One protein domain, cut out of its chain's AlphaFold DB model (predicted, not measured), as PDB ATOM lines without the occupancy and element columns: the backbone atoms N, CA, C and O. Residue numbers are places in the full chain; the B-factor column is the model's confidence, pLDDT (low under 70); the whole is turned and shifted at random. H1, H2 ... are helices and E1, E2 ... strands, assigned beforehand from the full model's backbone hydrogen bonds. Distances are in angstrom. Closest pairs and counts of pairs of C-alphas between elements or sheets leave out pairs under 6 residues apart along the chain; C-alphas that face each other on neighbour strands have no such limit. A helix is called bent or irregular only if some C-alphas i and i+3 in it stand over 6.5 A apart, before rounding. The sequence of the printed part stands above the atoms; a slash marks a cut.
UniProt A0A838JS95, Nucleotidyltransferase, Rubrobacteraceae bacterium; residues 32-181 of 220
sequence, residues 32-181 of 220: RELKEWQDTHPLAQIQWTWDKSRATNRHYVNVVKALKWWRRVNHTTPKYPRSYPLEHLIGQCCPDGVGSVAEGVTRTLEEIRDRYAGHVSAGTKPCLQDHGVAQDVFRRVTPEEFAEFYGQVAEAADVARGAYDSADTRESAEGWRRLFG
ATOM      1  N   ARG A  32      86.995  -6.298  79.952       79.94
ATOM      2  CA  ARG A  32      88.143  -5.597  79.363       79.94
ATOM      3  C   ARG A  32      89.267  -5.307  80.360       79.94
ATOM      4  O   ARG A  32      90.415  -5.225  79.940       79.94
ATOM      5  N   GLU A  33      88.948  -5.112  81.638       77.06
ATOM      6  CA  GLU A  33      89.937  -4.769  82.667       77.06
ATOM      7  C   GLU A  33      90.613  -6.033  83.209       77.06
ATOM      8  O   GLU A  33      91.834  -6.068  83.317       77.06
ATOM      9  N   LEU A  34      89.831  -7.084  83.485       78.56
ATOM     10  CA  LEU A  34      90.358  -8.373  83.950       78.56
ATOM     11  C   LEU A  34      90.895  -9.252  82.815       78.56
ATOM     12  O   LEU A  34      91.608 -10.209  83.080       78.56
ATOM     13  N   LYS A  35      90.587  -8.918  81.554       84.69
ATOM     14  CA  LYS A  35      90.949  -9.705  80.361       84.69
ATOM     15  C   LYS A  35      90.456 -11.158  80.435       84.69
ATOM     16  O   LYS A  35      91.081 -12.066  79.896       84.69
ATOM     17  N   GLU A  36      89.300 -11.359  81.062       87.56
ATOM     18  CA  GLU A  36      88.698 -12.666  81.338       87.56
ATOM     19  C   GLU A  36      87.215 -12.690  80.951       87.56
ATOM     20  O   GLU A  36      86.560 -11.653  80.848       87.56
ATOM     21  N   TRP A  37      86.663 -13.889  80.756       87.44
ATOM     22  CA  TRP A  37      85.234 -14.085  80.518       87.44
ATOM     23  C   TRP A  37      84.461 -14.150  81.834       87.44
ATOM     24  O   TRP A  37      84.720 -15.022  82.664       87.44
ATOM     25  N   GLN A  38      83.460 -13.287  81.981       85.12
ATOM     26  CA  GLN A  38      82.556 -13.259  83.128       85.12
ATOM     27  C   GLN A  38      81.149 -13.680  82.749       85.12
ATOM     28  O   GLN A  38      80.676 -13.380  81.656       85.12
ATOM     29  N   ASP A  39      80.477 -14.333  83.686       87.56
ATOM     30  CA  ASP A  39      79.090 -14.735  83.520       87.56
ATOM     31  C   ASP A  39      78.155 -13.543  83.774       87.56
ATOM     32  O   ASP A  39      78.413 -12.703  84.628       87.56
ATOM     33  N   THR A  40      77.053 -13.461  83.038       86.38
ATOM     34  CA  THR A  40      75.979 -12.482  83.223       86.38
ATOM     35  C   THR A  40      74.647 -13.134  82.890       86.38
ATOM     36  O   THR A  40      74.573 -13.984  82.003       86.38
ATOM     37  N   HIS A  41      73.561 -12.740  83.553       88.00
ATOM     38  CA  HIS A  41      72.235 -13.288  83.265       88.00
ATOM     39  C   HIS A  41      71.232 -12.177  82.902       88.00
ATOM     40  O   HIS A  41      70.366 -11.826  83.707       88.00
ATOM     41  N   PRO A  42      71.253 -11.647  81.659       86.06
ATOM     42  CA  PRO A  42      70.445 -10.485  81.274       86.06
ATOM     43  C   PRO A  42      68.937 -10.679  81.462       86.06
ATOM     44  O   PRO A  42      68.231  -9.737  81.815       86.06
ATOM     45  N   LEU A  43      68.431 -11.900  81.256       86.38
ATOM     46  CA  LEU A  43      67.019 -12.215  81.489       86.38
ATOM     47  C   LEU A  43      66.647 -12.214  82.976       86.38
ATOM     48  O   LEU A  43      65.553 -11.767  83.306       86.38
ATOM     49  N   ALA A  44      67.547 -12.646  83.867       86.62
ATOM     50  CA  ALA A  44      67.321 -12.573  85.308       86.62
ATOM     51  C   ALA A  44      67.289 -11.110  85.769       86.62
ATOM     52  O   ALA A  44      66.423 -10.740  86.551       86.62
ATOM     53  N   GLN A  45      68.156 -10.257  85.211       87.94
ATOM     54  CA  GLN A  45      68.128  -8.813  85.466       87.94
ATOM     55  C   GLN A  45      66.816  -8.160  84.987       87.94
ATOM     56  O   GLN A  45      66.244  -7.332  85.699       87.94
ATOM     57  N   ILE A  46      66.317  -8.523  83.794       87.00
ATOM     58  CA  ILE A  46      65.027  -8.018  83.276       87.00
ATOM     59  C   ILE A  46      63.881  -8.469  84.179       87.00
ATOM     60  O   ILE A  46      63.080  -7.637  84.600       87.00
ATOM     61  N   GLN A  47      63.827  -9.764  84.497       89.38
ATOM     62  CA  GLN A  47      62.777 -10.339  85.332       89.38
ATOM     63  C   GLN A  47      62.753  -9.683  86.714       89.38
ATOM     64  O   GLN A  47      61.710  -9.202  87.144       89.38
ATOM     65  N   TRP A  48      63.918  -9.560  87.354       93.12
ATOM     66  CA  TRP A  48      64.048  -8.890  88.644       93.12
ATOM     67  C   TRP A  48      63.547  -7.439  88.584       93.12
ATOM     68  O   TRP A  48      62.795  -7.001  89.452       93.12
ATOM     69  N   THR A  49      63.882  -6.703  87.517       91.25
ATOM     70  CA  THR A  49      63.418  -5.318  87.325       91.25
ATOM     71  C   THR A  49      61.898  -5.240  87.175       91.25
ATOM     72  O   THR A  49      61.268  -4.330  87.721       91.25
ATOM     73  N   TRP A  50      61.287  -6.174  86.442       90.38
ATOM     74  CA  TRP A  50      59.831  -6.243  86.297       90.38
ATOM     75  C   TRP A  50      59.141  -6.553  87.618       90.38
ATOM     76  O   TRP A  50      58.177  -5.868  87.972       90.38
ATOM     77  N   ASP A  51      59.660  -7.522  88.366       93.81
ATOM     78  CA  ASP A  51      59.126  -7.896  89.672       93.81
ATOM     79  C   ASP A  51      59.240  -6.728  90.652       93.81
ATOM     80  O   ASP A  51      58.255  -6.374  91.305       93.81
ATOM     81  N   LYS A  52      60.386  -6.036  90.665       93.88
ATOM     82  CA  LYS A  52      60.579  -4.847  91.497       93.88
ATOM     83  C   LYS A  52      59.649  -3.703  91.105       93.88
ATOM     84  O   LYS A  52      59.050  -3.057  91.963       93.88
ATOM     85  N   SER A  53      59.472  -3.459  89.809       91.62
ATOM     86  CA  SER A  53      58.522  -2.456  89.322       91.62
ATOM     87  C   SER A  53      57.093  -2.787  89.750       91.62
ATOM     88  O   SER A  53      56.377  -1.920  90.245       91.62
ATOM     89  N   ARG A  54      56.679  -4.054  89.662       92.56
ATOM     90  CA  ARG A  54      55.364  -4.490  90.147       92.56
ATOM     91  C   ARG A  54      55.217  -4.294  91.658       92.56
ATOM     92  O   ARG A  54      54.168  -3.826  92.088       92.56
ATOM     93  N   ALA A  55      56.247  -4.618  92.433       94.06
ATOM     94  CA  ALA A  55      56.233  -4.499  93.889       94.06
ATOM     95  C   ALA A  55      56.201  -3.042  94.380       94.06
ATOM     96  O   ALA A  55      55.732  -2.775  95.475       94.06
ATOM     97  N   THR A  56      56.636  -2.084  93.560       92.38
ATOM     98  CA  THR A  56      56.738  -0.647  93.887       92.38
ATOM     99  C   THR A  56      55.634   0.193  93.235       92.38
ATOM    100  O   THR A  56      55.859   1.344  92.862       92.38
ATOM    101  N   ASN A  57      54.455  -0.393  92.998       93.12
ATOM    102  CA  ASN A  57      53.334   0.265  92.309       93.12
ATOM    103  C   ASN A  57      53.728   0.902  90.958       93.12
ATOM    104  O   ASN A  57      53.158   1.900  90.527       93.12
ATOM    105  N   ARG A  58      54.703   0.303  90.261       93.56
ATOM    106  CA  ARG A  58      55.289   0.762  88.986       93.56
ATOM    107  C   ARG A  58      56.102   2.059  89.074       93.56
ATOM    108  O   ARG A  58      56.455   2.621  88.036       93.56
ATOM    109  N   HIS A  59      56.466   2.514  90.272       95.81
ATOM    110  CA  HIS A  59      57.294   3.711  90.451       95.81
ATOM    111  C   HIS A  59      58.799   3.448  90.341       95.81
ATOM    112  O   HIS A  59      59.532   4.382  90.009       95.81
ATOM    113  N   TYR A  60      59.270   2.210  90.542       96.81
ATOM    114  CA  TYR A  60      60.704   1.884  90.602       96.81
ATOM    115  C   TYR A  60      61.539   2.477  89.461       96.81
ATOM    116  O   TYR A  60      62.551   3.132  89.702       96.81
ATOM    117  N   VAL A  61      61.104   2.313  88.207       95.94
ATOM    118  CA  VAL A  61      61.859   2.811  87.042       95.94
ATOM    119  C   VAL A  61      62.031   4.334  87.087       95.94
ATOM    120  O   VAL A  61      63.078   4.851  86.700       95.94
ATOM    121  N   ASN A  62      61.026   5.063  87.574       97.44
ATOM    122  CA  ASN A  62      61.094   6.518  87.695       97.44
ATOM    123  C   ASN A  62      61.948   6.950  88.894       97.44
ATOM    124  O   ASN A  62      62.693   7.918  88.765       97.44
ATOM    125  N   VAL A  63      61.925   6.201  90.001       98.31
ATOM    126  CA  VAL A  63      62.837   6.404  91.143       98.31
ATOM    127  C   VAL A  63      64.294   6.239  90.703       98.31
ATOM    128  O   VAL A  63      65.116   7.124  90.935       98.31
ATOM    129  N   VAL A  64      64.608   5.164  89.971       97.62
ATOM    130  CA  VAL A  64      65.945   4.928  89.406       97.62
ATOM    131  C   VAL A  64      66.382   6.092  88.514       97.62
ATOM    132  O   VAL A  64      67.501   6.587  88.639       97.62
ATOM    133  N   LYS A  65      65.508   6.558  87.615       96.69
ATOM    134  CA  LYS A  65      65.806   7.699  86.735       96.69
ATOM    135  C   LYS A  65      66.079   8.976  87.531       96.69
ATOM    136  O   LYS A  65      67.053   9.662  87.224       96.69
ATOM    137  N   ALA A  66      65.265   9.266  88.545       97.75
ATOM    138  CA  ALA A  66      65.426  10.435  89.404       97.75
ATOM    139  C   ALA A  66      66.759  10.398  90.166       97.75
ATOM    140  O   ALA A  66      67.508  11.368  90.138       97.75
ATOM    141  N   LEU A  67      67.122   9.260  90.760       96.94
ATOM    142  CA  LEU A  67      68.378   9.117  91.506       96.94
ATOM    143  C   LEU A  67      69.618   9.110  90.600       96.94
ATOM    144  O   LEU A  67      70.652   9.679  90.948       96.94
ATOM    145  N   LYS A  68      69.524   8.550  89.388       94.06
ATOM    146  CA  LYS A  68      70.585   8.695  88.376       94.06
ATOM    147  C   LYS A  68      70.763  10.147  87.947       94.06
ATOM    148  O   LYS A  68      71.892  10.580  87.722       94.06
ATOM    149  N   TRP A  69      69.660  10.883  87.811       95.25
ATOM    150  CA  TRP A  69      69.689  12.309  87.511       95.25
ATOM    151  C   TRP A  69      70.328  13.104  88.653       95.25
ATOM    152  O   TRP A  69      71.276  13.840  88.392       95.25
ATOM    153  N   TRP A  70      69.892  12.880  89.898       95.12
ATOM    154  CA  TRP A  70      70.495  13.454  91.106       95.12
ATOM    155  C   TRP A  70      72.014  13.257  91.118       95.12
ATOM    156  O   TRP A  70      72.759  14.232  91.215       95.12
ATOM    157  N   ARG A  71      72.487  12.020  90.907       91.56
ATOM    158  CA  ARG A  71      73.928  11.741  90.873       91.56
ATOM    159  C   ARG A  71      74.637  12.509  89.759       91.56
ATOM    160  O   ARG A  71      75.736  13.010  89.961       91.56
ATOM    161  N   ARG A  72      74.017  12.611  88.581       90.44
ATOM    162  CA  ARG A  72      74.596  13.302  87.421       90.44
ATOM    163  C   ARG A  72      74.757  14.807  87.640       90.44
ATOM    164  O   ARG A  72      75.727  15.361  87.134       90.44
ATOM    165  N   VAL A  73      73.804  15.466  88.299       91.00
ATOM    166  CA  VAL A  73      73.821  16.935  88.447       91.00
ATOM    167  C   VAL A  73      74.616  17.414  89.654       91.00
ATOM    168  O   VAL A  73      75.184  18.497  89.588       91.00
ATOM    169  N   ASN A  74      74.698  16.612  90.717       86.62
ATOM    170  CA  ASN A  74      75.421  16.996  91.932       86.62
ATOM    171  C   ASN A  74      76.882  16.535  91.934       86.62
ATOM    172  O   ASN A  74      77.695  17.078  92.678       86.62
ATOM    173  N   HIS A  75      77.239  15.549  91.102       79.00
ATOM    174  CA  HIS A  75      78.545  14.901  91.188       79.00
ATOM    175  C   HIS A  75      79.159  14.677  89.804       79.00
ATOM    176  O   HIS A  75      79.020  13.619  89.186       79.00
ATOM    177  N   THR A  76      79.881  15.687  89.318       64.62
ATOM    178  CA  THR A  76      80.636  15.614  88.058       64.62
ATOM    179  C   THR A  76      81.883  14.727  88.156       64.62
ATOM    180  O   THR A  76      82.355  14.257  87.120       64.62
ATOM    181  N   THR A  77      82.383  14.444  89.372       58.16
ATOM    182  CA  THR A  77      83.726  13.861  89.579       58.16
ATOM    183  C   THR A  77      83.876  12.683  90.576       58.16
ATOM    184  O   THR A  77      84.987  12.480  91.047       58.16
ATOM    185  N   PRO A  78      82.876  11.824  90.867       61.53
ATOM    186  CA  PRO A  78      83.152  10.492  91.416       61.53
ATOM    187  C   PRO A  78      82.973   9.397  90.358       61.53
ATOM    188  O   PRO A  78      81.901   9.197  89.768       61.53
ATOM    189  N   LYS A  79      84.049   8.633  90.137       69.75
ATOM    190  CA  LYS A  79      84.110   7.520  89.172       69.75
ATOM    191  C   LYS A  79      83.094   6.408  89.485       69.75
ATOM    192  O   LYS A  79      82.626   5.737  88.559       69.75
ATOM    193  N   TYR A  80      82.721   6.239  90.756       80.62
ATOM    194  CA  TYR A  80      81.867   5.155  91.249       80.62
ATOM    195  C   TYR A  80      80.800   5.627  92.257       80.62
ATOM    196  O   TYR A  80      80.909   6.732  92.783       80.62
ATOM    197  N   PRO A  81      79.730   4.839  92.482       85.00
ATOM    198  CA  PRO A  81      79.313   3.678  91.686       85.00
ATOM    199  C   PRO A  81      78.864   4.074  90.263       85.00
ATOM    200  O   PRO A  81      78.189   5.079  90.066       85.00
ATOM    201  N   ARG A  82      79.228   3.285  89.236       85.62
ATOM    202  CA  ARG A  82      78.771   3.519  87.843       85.62
ATOM    203  C   ARG A  82      77.264   3.227  87.703       85.62
ATOM    204  O   ARG A  82      76.647   2.718  88.630       85.62
ATOM    205  N   SER A  83      76.685   3.487  86.522       86.62
ATOM    206  CA  SER A  83      75.235   3.343  86.267       86.62
ATOM    207  C   SER A  83      74.648   2.017  86.762       86.62
ATOM    208  O   SER A  83      73.697   2.052  87.528       86.62
ATOM    209  N   TYR A  84      75.210   0.865  86.368       90.25
ATOM    210  CA  TYR A  84      74.656  -0.433  86.771       90.25
ATOM    211  C   TYR A  84      74.798  -0.713  88.279       90.25
ATOM    212  O   TYR A  84      73.782  -0.996  88.906       90.25
ATOM    213  N   PRO A  85      75.984  -0.549  88.906       93.31
ATOM    214  CA  PRO A  85      76.091  -0.635  90.360       93.31
ATOM    215  C   PRO A  85      75.130   0.286  91.118       93.31
ATOM    216  O   PRO A  85      74.515  -0.146  92.089       93.31
ATOM    217  N   LEU A  86      74.945   1.526  90.656       94.94
ATOM    218  CA  LEU A  86      73.977   2.439  91.257       94.94
ATOM    219  C   LEU A  86      72.539   1.908  91.124       94.94
ATOM    220  O   LEU A  86      71.804   1.900  92.103       94.94
ATOM    221  N   GLU A  87      72.135   1.467  89.931       95.19
ATOM    222  CA  GLU A  87      70.803   0.889  89.689       95.19
ATOM    223  C   GLU A  87      70.542  -0.321  90.590       95.19
ATOM    224  O   GLU A  87      69.459  -0.443  91.155       95.19
ATOM    225  N   HIS A  88      71.548  -1.178  90.765       95.44
ATOM    226  CA  HIS A  88      71.463  -2.363  91.613       95.44
ATOM    227  C   HIS A  88      71.289  -2.008  93.091       95.44
ATOM    228  O   HIS A  88      70.416  -2.554  93.765       95.44
ATOM    229  N   LEU A  89      72.070  -1.041  93.583       97.19
ATOM    230  CA  LEU A  89      71.955  -0.520  94.945       97.19
ATOM    231  C   LEU A  89      70.563   0.078  95.199       97.19
ATOM    232  O   LEU A  89      69.912  -0.271  96.185       97.19
ATOM    233  N   ILE A  90      70.090   0.939  94.289       97.62
ATOM    234  CA  ILE A  90      68.740   1.523  94.333       97.62
ATOM    235  C   ILE A  90      67.699   0.405  94.367       97.62
ATOM    236  O   ILE A  90      66.762   0.452  95.156       97.62
ATOM    237  N   GLY A  91      67.878  -0.627  93.548       96.12
ATOM    238  CA  GLY A  91      67.011  -1.791  93.506       96.12
ATOM    239  C   GLY A  91      66.858  -2.521  94.836       96.12
ATOM    240  O   GLY A  91      65.744  -2.877  95.221       96.12
ATOM    241  N   GLN A  92      67.960  -2.718  95.550       95.75
ATOM    242  CA  GLN A  92      67.954  -3.402  96.843       95.75
ATOM    243  C   GLN A  92      67.402  -2.542  97.984       95.75
ATOM    244  O   GLN A  92      66.934  -3.094  98.981       95.75
ATOM    245  N   CYS A  93      67.473  -1.218  97.858       97.94
ATOM    246  CA  CYS A  93      67.108  -0.287  98.928       97.94
ATOM    247  C   CYS A  93      65.740   0.371  98.719       97.94
ATOM    248  O   CYS A  93      65.127   0.823  99.677       97.94
ATOM    249  N   CYS A  94      65.222   0.405  97.491       97.75
ATOM    250  CA  CYS A  94      63.898   0.951  97.226       97.75
ATOM    251  C   CYS A  94      62.837   0.051  97.872       97.75
ATOM    252  O   CYS A  94      62.765  -1.126  97.513       97.75
ATOM    253  N   PRO A  95      62.023   0.540  98.820       95.69
ATOM    254  CA  PRO A  95      61.035  -0.299  99.479       95.69
ATOM    255  C   PRO A  95      59.878  -0.633  98.541       95.69
ATOM    256  O   PRO A  95      59.539   0.126  97.633       95.69
ATOM    257  N   ASP A  96      59.247  -1.777  98.780       95.25
ATOM    258  CA  ASP A  96      58.020  -2.146  98.083       95.25
ATOM    259  C   ASP A  96      56.845  -1.271  98.559       95.25
ATOM    260  O   ASP A  96      56.881  -0.657  99.628       95.25
ATOM    261  N   GLY A  97      55.791  -1.203  97.750       93.69
ATOM    262  CA  GLY A  97      54.542  -0.527  98.091       93.69
ATOM    263  C   GLY A  97      54.593   1.003  98.105       93.69
ATOM    264  O   GLY A  97      53.626   1.606  98.555       93.69
ATOM    265  N   VAL A  98      55.665   1.634  97.611       95.56
ATOM    266  CA  VAL A  98      55.757   3.106  97.519       95.56
ATOM    267  C   VAL A  98      54.573   3.688  96.744       95.56
ATOM    268  O   VAL A  98      54.213   3.189  95.676       95.56
ATOM    269  N   GLY A  99      53.943   4.726  97.281       96.00
ATOM    270  CA  GLY A  99      52.771   5.385  96.705       96.00
ATOM    271  C   GLY A  99      53.109   6.498  95.714       96.00
ATOM    272  O   GLY A  99      52.228   6.975  95.002       96.00
ATOM    273  N   SER A 100      54.370   6.934  95.655       97.69
ATOM    274  CA  SER A 100      54.823   7.961  94.716       97.69
ATOM    275  C   SER A 100      56.316   7.852  94.393       97.69
ATOM    276  O   SER A 100      57.079   7.160  95.069       97.69
ATOM    277  N   VAL A 101      56.755   8.573  93.356       98.00
ATOM    278  CA  VAL A 101      58.188   8.697  93.029       98.00
ATOM    279  C   VAL A 101      58.935   9.468  94.119       98.00
ATOM    280  O   VAL A 101      60.047   9.080  94.451       98.00
ATOM    281  N   ALA A 102      58.327  10.517  94.682       98.06
ATOM    282  CA  ALA A 102      58.913  11.312  95.760       98.06
ATOM    283  C   ALA A 102      59.176  10.446  97.000       98.06
ATOM    284  O   ALA A 102      60.308  10.369  97.464       98.06
ATOM    285  N   GLU A 103      58.165   9.688  97.440       98.44
ATOM    286  CA  GLU A 103      58.304   8.733  98.543       98.44
ATOM    287  C   GLU A 103      59.387   7.688  98.244       98.44
ATOM    288  O   GLU A 103      60.241   7.405  99.083       98.44
ATOM    289  N   GLY A 104      59.374   7.123  97.031       98.50
ATOM    290  CA  GLY A 104      60.356   6.131  96.618       98.50
ATOM    291  C   GLY A 104      61.783   6.671  96.620       98.50
ATOM    292  O   GLY A 104      62.682   5.970  97.074       98.50
ATOM    293  N   VAL A 105      62.007   7.907  96.167       98.75
ATOM    294  CA  VAL A 105      63.317   8.573  96.235       98.75
ATOM    295  C   VAL A 105      63.752   8.744  97.687       98.75
ATOM    296  O   VAL A 105      64.828   8.259  98.037       98.75
ATOM    297  N   THR A 106      62.915   9.369  98.519       98.81
ATOM    298  CA  THR A 106      63.227   9.655  99.927       98.81
ATOM    299  C   THR A 106      63.584   8.379 100.673       98.81
ATOM    300  O   THR A 106      64.696   8.250 101.182       98.81
ATOM    301  N   ARG A 107      62.699   7.379 100.640       98.75
ATOM    302  CA  ARG A 107      62.903   6.136 101.388       98.75
ATOM    303  C   ARG A 107      64.064   5.302 100.854       98.75
ATOM    304  O   ARG A 107      64.690   4.586 101.621       98.75
ATOM    305  N   THR A 108      64.378   5.381  99.557       98.75
ATOM    306  CA  THR A 108      65.561   4.688  99.019       98.75
ATOM    307  C   THR A 108      66.852   5.313  99.539       98.75
ATOM    308  O   THR A 108      67.771   4.580  99.895       98.75
ATOM    309  N   LEU A 109      66.947   6.647  99.562       98.75
ATOM    310  CA  LEU A 109      68.132   7.350 100.068       98.75
ATOM    311  C   LEU A 109      68.336   7.074 101.561       98.75
ATOM    312  O   LEU A 109      69.450   6.758 101.976       98.75
ATOM    313  N   GLU A 110      67.256   7.114 102.341       98.81
ATOM    314  CA  GLU A 110      67.269   6.758 103.762       98.81
ATOM    315  C   GLU A 110      67.685   5.309 103.985       98.81
ATOM    316  O   GLU A 110      68.564   5.054 104.797       98.81
ATOM    317  N   GLU A 111      67.134   4.361 103.225       98.62
ATOM    318  CA  GLU A 111      67.511   2.957 103.366       98.62
ATOM    319  C   GLU A 111      68.993   2.734 103.036       98.62
ATOM    320  O   GLU A 111      69.657   1.960 103.719       98.62
ATOM    321  N   ILE A 112      69.553   3.420 102.031       98.44
ATOM    322  CA  ILE A 112      70.996   3.345 101.747       98.44
ATOM    323  C   ILE A 112      71.803   3.903 102.929       98.44
ATOM    324  O   ILE A 112      72.772   3.268 103.353       98.44
ATOM    325  N   ARG A 113      71.413   5.068 103.464       98.38
ATOM    326  CA  ARG A 113      72.050   5.681 104.639       98.38
ATOM    327  C   ARG A 113      72.008   4.717 105.832       98.38
ATOM    328  O   ARG A 113      73.038   4.349 106.385       98.38
ATOM    329  N   ASP A 114      70.831   4.231 106.184       98.38
ATOM    330  CA  ASP A 114      70.627   3.477 107.418       98.38
ATOM    331  C   ASP A 114      71.238   2.070 107.326       98.38
ATOM    332  O   ASP A 114      71.912   1.612 108.252       98.38
ATOM    333  N   ARG A 115      71.088   1.393 106.180       98.25
ATOM    334  CA  ARG A 115      71.593   0.026 105.973       98.25
ATOM    335  C   ARG A 115      73.116  -0.047 105.919       98.25
ATOM    336  O   ARG A 115      73.690  -1.041 106.366       98.25
ATOM    337  N   TYR A 116      73.778   0.958 105.345       98.12
ATOM    338  CA  TYR A 116      75.219   0.897 105.076       98.12
ATOM    339  C   TYR A 116      76.079   1.780 105.986       98.12
ATOM    340  O   TYR A 116      77.303   1.757 105.844       98.12
ATOM    341  N   ALA A 117      75.490   2.466 106.970       97.94
ATOM    342  CA  ALA A 117      76.224   3.234 107.977       97.94
ATOM    343  C   ALA A 117      77.356   2.417 108.627       97.94
ATOM    344  O   ALA A 117      78.506   2.854 108.670       97.94
ATOM    345  N   GLY A 118      77.053   1.183 109.047       98.00
ATOM    346  CA  GLY A 118      78.033   0.295 109.682       98.00
ATOM    347  C   GLY A 118      79.212  -0.073 108.776       98.00
ATOM    348  O   GLY A 118      80.333  -0.207 109.263       98.00
ATOM    349  N   HIS A 119      78.995  -0.177 107.459       98.00
ATOM    350  CA  HIS A 119      80.084  -0.423 106.512       98.00
ATOM    351  C   HIS A 119      81.068   0.741 106.487       98.00
ATOM    352  O   HIS A 119      82.273   0.510 106.592       98.00
ATOM    353  N   VAL A 120      80.556   1.972 106.418       97.38
ATOM    354  CA  VAL A 120      81.382   3.186 106.411       97.38
ATOM    355  C   VAL A 120      82.110   3.362 107.739       97.38
ATOM    356  O   VAL A 120      83.316   3.597 107.734       97.38
ATOM    357  N   SER A 121      81.434   3.159 108.875       97.56
ATOM    358  CA  SER A 121      82.074   3.216 110.198       97.56
ATOM    359  C   SER A 121      83.197   2.187 110.363       97.56
ATOM    360  O   SER A 121      84.178   2.457 111.049       97.56
ATOM    361  N   ALA A 122      83.075   1.022 109.722       97.81
ATOM    362  CA  ALA A 122      84.098  -0.020 109.729       97.81
ATOM    363  C   ALA A 122      85.197   0.174 108.662       97.81
ATOM    364  O   ALA A 122      86.090  -0.665 108.568       97.81
ATOM    365  N   GLY A 123      85.135   1.225 107.834       97.38
ATOM    366  CA  GLY A 123      86.077   1.427 106.727       97.38
ATOM    367  C   GLY A 123      85.954   0.364 105.628       97.38
ATOM    368  O   GLY A 123      86.944  -0.032 105.019       97.38
ATOM    369  N   THR A 124      84.743  -0.144 105.393       97.62
ATOM    370  CA  THR A 124      84.447  -1.190 104.404       97.62
ATOM    371  C   THR A 124      83.375  -0.738 103.411       97.62
ATOM    372  O   THR A 124      82.754   0.312 103.560       97.62
ATOM    373  N   LYS A 125      83.122  -1.566 102.394       96.06
ATOM    374  CA  LYS A 125      81.997  -1.416 101.463       96.06
ATOM    375  C   LYS A 125      81.071  -2.632 101.536       96.06
ATOM    376  O   LYS A 125      81.542  -3.723 101.879       96.06
ATOM    377  N   PRO A 126      79.805  -2.508 101.119       96.25
ATOM    378  CA  PRO A 126      78.951  -3.669 100.946       96.25
ATOM    379  C   PRO A 126      79.374  -4.531  99.747       96.25
ATOM    380  O   PRO A 126      80.008  -4.073  98.789       96.25
ATOM    381  N   CYS A 127      78.986  -5.802  99.809       94.19
ATOM    382  CA  CYS A 127      79.002  -6.732  98.685       94.19
ATOM    383  C   CYS A 127      77.578  -6.831  98.135       94.19
ATOM    384  O   CYS A 127      76.656  -7.174  98.879       94.19
ATOM    385  N   LEU A 128      77.387  -6.512  96.856       92.75
ATOM    386  CA  LEU A 128      76.073  -6.552  96.220       92.75
ATOM    387  C   LEU A 128      76.024  -7.713  95.232       92.75
ATOM    388  O   LEU A 128      76.588  -7.623  94.147       92.75
ATOM    389  N   GLN A 129      75.340  -8.798  95.590       91.69
ATOM    390  CA  GLN A 129      75.221  -9.961  94.709       91.69
ATOM    391  C   GLN A 129      74.407  -9.631  93.445       91.69
ATOM    392  O   GLN A 129      73.282  -9.132  93.547       91.69
ATOM    393  N   ASP A 130      74.970  -9.924  92.272       89.31
ATOM    394  CA  ASP A 130      74.342  -9.726  90.962       89.31
ATOM    395  C   ASP A 130      73.148 -10.678  90.734       89.31
ATOM    396  O   ASP A 130      73.009 -11.741  91.348       89.31
ATOM    397  N   HIS A 131      72.247 -10.302  89.832       87.75
ATOM    398  CA  HIS A 131      71.059 -11.083  89.511       87.75
ATOM    399  C   HIS A 131      71.405 -12.291  88.641       87.75
ATOM    400  O   HIS A 131      71.794 -12.164  87.479       87.75
ATOM    401  N   GLY A 132      71.187 -13.486  89.191       82.69
ATOM    402  CA  GLY A 132      71.338 -14.746  88.462       82.69
ATOM    403  C   GLY A 132      72.783 -15.225  88.296       82.69
ATOM    404  O   GLY A 132      72.984 -16.246  87.643       82.69
ATOM    405  N   VAL A 133      73.765 -14.536  88.891       84.94
ATOM    406  CA  VAL A 133      75.171 -14.971  88.975       84.94
ATOM    407  C   VAL A 133      75.764 -14.610  90.342       84.94
ATOM    408  O   VAL A 133      75.382 -13.622  90.962       84.94
ATOM    409  N   ALA A 134      76.703 -15.415  90.842       85.56
ATOM    410  CA  ALA A 134      77.357 -15.187  92.134       85.56
ATOM    411  C   ALA A 134      78.545 -14.216  91.995       85.56
ATOM    412  O   ALA A 134      79.701 -14.610  92.126       85.56
ATOM    413  N   GLN A 135      78.263 -12.951  91.677       87.56
ATOM    414  CA  GLN A 135      79.279 -11.907  91.497       87.56
ATOM    415  C   GLN A 135      78.950 -10.661  92.320       87.56
ATOM    416  O   GLN A 135      77.786 -10.292  92.438       87.56
ATOM    417  N   ASP A 136      79.977 -10.001  92.862       91.94
ATOM    418  CA  ASP A 136      79.831  -8.709  93.539       91.94
ATOM    419  C   ASP A 136      79.798  -7.565  92.514       91.94
ATOM    420  O   ASP A 136      80.805  -7.241  91.873       91.94
ATOM    421  N   VAL A 137      78.647  -6.910  92.391       91.81
ATOM    422  CA  VAL A 137      78.435  -5.732  91.540       91.81
ATOM    423  C   VAL A 137      79.314  -4.557  91.991       91.81
ATOM    424  O   VAL A 137      79.709  -3.719  91.175       91.81
ATOM    425  N   PHE A 138      79.678  -4.503  93.275       93.69
ATOM    426  CA  PHE A 138      80.526  -3.464  93.861       93.69
ATOM    427  C   PHE A 138      82.014  -3.816  93.853       93.69
ATOM    428  O   PHE A 138      82.805  -3.052  94.402       93.69
ATOM    429  N   ARG A 139      82.448  -4.905  93.208       91.25
ATOM    430  CA  ARG A 139      83.858  -5.353  93.232       91.25
ATOM    431  C   ARG A 139      84.888  -4.312  92.775       91.25
ATOM    432  O   ARG A 139      86.066  -4.452  93.070       91.25
ATOM    433  N   ARG A 140      84.457  -3.305  92.007       89.38
ATOM    434  CA  ARG A 140      85.300  -2.220  91.472       89.38
ATOM    435  C   ARG A 140      85.272  -0.930  92.291       89.38
ATOM    436  O   ARG A 140      86.002  -0.013  91.945       89.38
ATOM    437  N   VAL A 141      84.385  -0.843  93.276       92.31
ATOM    438  CA  VAL A 141      84.258   0.313  94.168       92.31
ATOM    439  C   VAL A 141      85.200   0.069  95.340       92.31
ATOM    440  O   VAL A 141      85.180  -1.037  95.883       92.31
ATOM    441  N   THR A 142      86.032   1.035  95.724       94.19
ATOM    442  CA  THR A 142      86.832   0.914  96.958       94.19
ATOM    443  C   THR A 142      86.007   1.311  98.192       94.19
ATOM    444  O   THR A 142      84.963   1.954  98.049       94.19
ATOM    445  N   PRO A 143      86.418   0.934  99.416       96.25
ATOM    446  CA  PRO A 143      85.777   1.423 100.637       96.25
ATOM    447  C   PRO A 143      85.725   2.953 100.732       96.25
ATOM    448  O   PRO A 143      84.702   3.501 101.130       96.25
ATOM    449  N   GLU A 144      86.780   3.644 100.307       95.25
ATOM    450  CA  GLU A 144      86.877   5.109 100.336       95.25
ATOM    451  C   GLU A 144      85.908   5.748  99.337       95.25
ATOM    452  O   GLU A 144      85.163   6.659  99.695       95.25
ATOM    453  N   GLU A 145      85.851   5.227  98.107       94.06
ATOM    454  CA  GLU A 145      84.885   5.673  97.094       94.06
ATOM    455  C   GLU A 145      83.441   5.424  97.550       94.06
ATOM    456  O   GLU A 145      82.545   6.229  97.284       94.06
ATOM    457  N   PHE A 146      83.195   4.307  98.245       95.56
ATOM    458  CA  PHE A 146      81.885   4.024  98.819       95.56
ATOM    459  C   PHE A 146      81.542   4.988  99.958       95.56
ATOM    460  O   PHE A 146      80.412   5.465 100.004       95.56
ATOM    461  N   ALA A 147      82.490   5.301 100.844       96.06
ATOM    462  CA  ALA A 147      82.291   6.242 101.943       96.06
ATOM    463  C   ALA A 147      81.988   7.665 101.441       96.06
ATOM    464  O   ALA A 147      81.079   8.313 101.959       96.06
ATOM    465  N   GLU A 148      82.685   8.128 100.399       94.56
ATOM    466  CA  GLU A 148      82.399   9.417  99.757       94.56
ATOM    467  C   GLU A 148      80.977   9.442  99.178       94.56
ATOM    468  O   GLU A 148      80.189  10.344  99.470       94.56
ATOM    469  N   PHE A 149      80.620   8.417  98.399       95.00
ATOM    470  CA  PHE A 149      79.275   8.281  97.844       95.00
ATOM    471  C   PHE A 149      78.204   8.204  98.942       95.00
ATOM    472  O   PHE A 149      77.144   8.815  98.824       95.00
ATOM    473  N   TYR A 150      78.476   7.475 100.021       96.81
ATOM    474  CA  TYR A 150      77.575   7.362 101.159       96.81
ATOM    475  C   TYR A 150      77.321   8.719 101.822       96.81
ATOM    476  O   TYR A 150      76.169   9.034 102.111       96.81
ATOM    477  N   GLY A 151      78.358   9.541 102.019       96.25
ATOM    478  CA  GLY A 151      78.203  10.891 102.572       96.25
ATOM    479  C   GLY A 151      77.247  11.745 101.735       96.25
ATOM    480  O   GLY A 151      76.325  12.354 102.270       96.25
ATOM    481  N   GLN A 152      77.387  11.684 100.408       95.31
ATOM    482  CA  GLN A 152      76.487  12.365  99.469       95.31
ATOM    483  C   GLN A 152      75.043  11.858  99.583       95.31
ATOM    484  O   GLN A 152      74.096  12.645  99.549       95.31
ATOM    485  N   VAL A 153      74.857  10.542  99.728       97.31
ATOM    486  CA  VAL A 153      73.532   9.940  99.923       97.31
ATOM    487  C   VAL A 153      72.911  10.363 101.252       97.31
ATOM    488  O   VAL A 153      71.715  10.638 101.278       97.31
ATOM    489  N   ALA A 154      73.690  10.440 102.332       98.12
ATOM    490  CA  ALA A 154      73.192  10.849 103.642       98.12
ATOM    491  C   ALA A 154      72.651  12.287 103.608       98.12
ATOM    492  O   ALA A 154      71.514  12.520 104.011       98.12
ATOM    493  N   GLU A 155      73.404  13.224 103.026       97.44
ATOM    494  CA  GLU A 155      72.939  14.604 102.835       97.44
ATOM    495  C   GLU A 155      71.686  14.672 101.949       97.44
ATOM    496  O   GLU A 155      70.731  15.397 102.238       97.44
ATOM    497  N   ALA A 156      71.667  13.896 100.863       97.94
ATOM    498  CA  ALA A 156      70.525  13.816  99.963       97.94
ATOM    499  C   ALA A 156      69.276  13.239 100.646       97.94
ATOM    500  O   ALA A 156      68.169  13.692 100.351       97.94
ATOM    501  N   ALA A 157      69.439  12.267 101.549       98.62
ATOM    502  CA  ALA A 157      68.349  11.681 102.322       98.62
ATOM    503  C   ALA A 157      67.679  12.737 103.207       98.62
ATOM    504  O   ALA A 157      66.454  12.852 103.190       98.62
ATOM    505  N   ASP A 158      68.469  13.557 103.901       98.56
ATOM    506  CA  ASP A 158      67.946  14.610 104.777       98.56
ATOM    507  C   ASP A 158      67.188  15.684 103.977       98.56
ATOM    508  O   ASP A 158      66.089  16.096 104.356       98.56
ATOM    509  N   VAL A 159      67.721  16.086 102.815       98.50
ATOM    510  CA  VAL A 159      67.040  17.022 101.899       98.50
ATOM    511  C   VAL A 159      65.736  16.430 101.364       98.50
ATOM    512  O   VAL A 159      64.707  17.105 101.374       98.50
ATOM    513  N   ALA A 160      65.762  15.178 100.903       98.56
ATOM    514  CA  ALA A 160      64.587  14.505 100.357       98.56
ATOM    515  C   ALA A 160      63.505  14.290 101.423       98.56
ATOM    516  O   ALA A 160      62.318  14.406 101.118       98.56
ATOM    517  N   ARG A 161      63.894  14.008 102.672       98.69
ATOM    518  CA  ARG A 161      62.974  13.895 103.807       98.69
ATOM    519  C   ARG A 161      62.304  15.230 104.108       98.69
ATOM    520  O   ARG A 161      61.078  15.284 104.133       98.69
ATOM    521  N   GLY A 162      63.077  16.308 104.238       98.38
ATOM    522  CA  GLY A 162      62.522  17.648 104.459       98.38
ATOM    523  C   GLY A 162      61.579  18.091 103.335       98.38
ATOM    524  O   GLY A 162      60.485  18.582 103.601       98.38
ATOM    525  N   ALA A 163      61.955  17.847 102.077       98.12
ATOM    526  CA  ALA A 163      61.121  18.176 100.924       98.12
ATOM    527  C   ALA A 163      59.827  17.344 100.857       98.12
ATOM    528  O   ALA A 163      58.796  17.842 100.408       98.12
ATOM    529  N   TYR A 164      59.883  16.074 101.268       98.25
ATOM    530  CA  TYR A 164      58.741  15.161 101.249       98.25
ATOM    531  C   TYR A 164      57.739  15.437 102.377       98.25
ATOM    532  O   TYR A 164      56.536  15.342 102.148       98.25
ATOM    533  N   ASP A 165      58.227  15.801 103.565       98.12
ATOM    534  CA  ASP A 165      57.389  16.044 104.744       98.12
ATOM    535  C   ASP A 165      56.867  17.493 104.830       98.12
ATOM    536  O   ASP A 165      55.961  17.766 105.620       98.12
ATOM    537  N   SER A 166      57.419  18.435 104.050       97.00
ATOM    538  CA  SER A 166      56.983  19.835 104.100       97.00
ATOM    539  C   SER A 166      55.527  19.998 103.648       97.00
ATOM    540  O   SER A 166      55.116  19.534 102.583       97.00
ATOM    541  N   ALA A 167      54.748  20.704 104.470       94.81
ATOM    542  CA  ALA A 167      53.381  21.108 104.153       94.81
ATOM    543  C   ALA A 167      53.327  22.374 103.277       94.81
ATOM    544  O   ALA A 167      52.283  22.666 102.689       94.81
ATOM    545  N   ASP A 168      54.432  23.120 103.185       94.75
ATOM    546  CA  ASP A 168      54.548  24.298 102.338       94.75
ATOM    547  C   ASP A 168      55.046  23.894 100.941       94.75
ATOM    548  O   ASP A 168      56.094  23.271 100.755       94.75
ATOM    549  N   THR A 169      54.262  24.240  99.918       93.25
ATOM    550  CA  THR A 169      54.570  23.852  98.535       93.25
ATOM    551  C   THR A 169      55.846  24.511  98.016       93.25
ATOM    552  O   THR A 169      56.558  23.897  97.215       93.25
ATOM    553  N   ARG A 170      56.162  25.736  98.453       93.75
ATOM    554  CA  ARG A 170      57.403  26.406  98.069       93.75
ATOM    555  C   ARG A 170      58.596  25.722  98.718       93.75
ATOM    556  O   ARG A 170      59.522  25.367  97.992       93.75
ATOM    557  N   GLU A 171      58.558  25.484 100.024       95.25
ATOM    558  CA  GLU A 171      59.647  24.806 100.740       95.25
ATOM    559  C   GLU A 171      59.905  23.402 100.173       95.25
ATOM    560  O   GLU A 171      61.053  23.026  99.918       95.25
ATOM    561  N   SER A 172      58.838  22.642  99.898       96.56
ATOM    562  CA  SER A 172      58.941  21.332  99.249       96.56
ATOM    563  C   SER A 172      59.621  21.437  97.879       96.56
ATOM    564  O   SER A 172      60.582  20.715  97.594       96.56
ATOM    565  N   ALA A 173      59.172  22.368  97.028       95.75
ATOM    566  CA  ALA A 173      59.743  22.571  95.698       95.75
ATOM    567  C   ALA A 173      61.212  23.021  95.753       95.75
ATOM    568  O   ALA A 173      62.025  22.550  94.956       95.75
ATOM    569  N   GLU A 174      61.579  23.885  96.698       96.38
ATOM    570  CA  GLU A 174      62.961  24.312  96.927       96.38
ATOM    571  C   GLU A 174      63.850  23.147  97.371       96.38
ATOM    572  O   GLU A 174      64.952  22.986  96.838       96.38
ATOM    573  N   GLY A 175      63.361  22.283  98.264       97.50
ATOM    574  CA  GLY A 175      64.064  21.069  98.679       97.50
ATOM    575  C   GLY A 175      64.295  20.102  97.514       97.50
ATOM    576  O   GLY A 175      65.425  19.664  97.272       97.50
ATOM    577  N   TRP A 176      63.266  19.835  96.706       98.06
ATOM    578  CA  TRP A 176      63.414  19.005  95.508       98.06
ATOM    579  C   TRP A 176      64.320  19.638  94.452       98.06
ATOM    580  O   TRP A 176      65.055  18.921  93.769       98.06
ATOM    581  N   ARG A 177      64.330  20.968  94.334       96.69
ATOM    582  CA  ARG A 177      65.228  21.697  93.431       96.69
ATOM    583  C   ARG A 177      66.670  21.696  93.923       96.69
ATOM    584  O   ARG A 177      67.576  21.583  93.099       96.69
ATOM    585  N   ARG A 178      66.902  21.735  95.237       96.06
ATOM    586  CA  ARG A 178      68.227  21.499  95.828       96.06
ATOM    587  C   ARG A 178      68.722  20.092  95.500       96.06
ATOM    588  O   ARG A 178      69.885  19.930  95.155       96.06
ATOM    589  N   LEU A 179      67.841  19.093  95.554       96.94
ATOM    590  CA  LEU A 179      68.194  17.712  95.237       96.94
ATOM    591  C   LEU A 179      68.448  17.509  93.731       96.94
ATOM    592  O   LEU A 179      69.489  17.000  93.329       96.94
ATOM    593  N   PHE A 180      67.518  17.900  92.863       96.94
ATOM    594  CA  PHE A 180      67.561  17.576  91.430       96.94
ATOM    595  C   PHE A 180      68.151  18.677  90.539       96.94
ATOM    596  O   PHE A 180      68.213  18.514  89.313       96.94
ATOM    597  N   GLY A 181      68.613  19.772  91.137       95.19
ATOM    598  CA  GLY A 181      69.190  20.914  90.445       95.19
ATOM    599  C   GLY A 181      68.154  21.775  89.722       95.19
ATOM    600  O   GLY A 181      66.946  21.546  89.760       95.19
TER     601      GLY A 181
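What this domain is: This is residues 32 to 181 of the 220 residues of the protein "Nucleotidyltransferase" of Rubrobacteraceae bacterium (UniProt A0A838JS95). Two long helices, H4 and H5, run side by side in opposite directions, H6 folds back along residues 156 to 165 of H5, and H3 packs crosswise on H4 near the middle, with H2 beside it. H1 makes a corner with H2, E1 leads into H1, and residues 32 to 37 stick out. The 150 printed residues, with E1 and then H1 to H6 along the chain, are mostly helix. The whole is compact, with a radius of gyration of the C-alphas of 15.8 A, and elongated, spanning 54 by 34 by 26 A.

Where its parts are: Find C-alpha 36 at (88.698, -12.666, 81.338), where E1, residues 36 to 40, begins; it pairs with no named strand. Next come H1, residues 42 to 55, H2, residues 60 to 74, 21.1 A long, and H3, residues 83 to 93. H4, residues 101 to 121, is 29.9 A long and irregular: C-alphas 115 and 118 are 7.4 A apart, with a kink of 37 degrees near residue 115. H5, residues 143 to 165, measures 32.2 A, and H6, residues 169 to 180, ends at (67.561, 17.576, 91.430).

How they stand to each other: Begin at the hub, H2, which touches H3 at a steep tilt of 56 degrees, closest at C-alphas 64 and 87, 6.3 A. H3 touches residues 108 to 112 of H4, closest at C-alphas 93 and 108, 5.2 A. The hairpin H4 and H5 is closest at C-alphas 109 and 157, 4.9 A. Backbone O i to N i+4 pairs are within hydrogen-bond range throughout H1, H2, H3, H5 and H6, and 15 of 17 in H4.

The domain as a whole: The printed part has no cut. Follow the long link, residues 122 to 142, from H4 to H5. Residues 76 to 79 have pLDDT under 70.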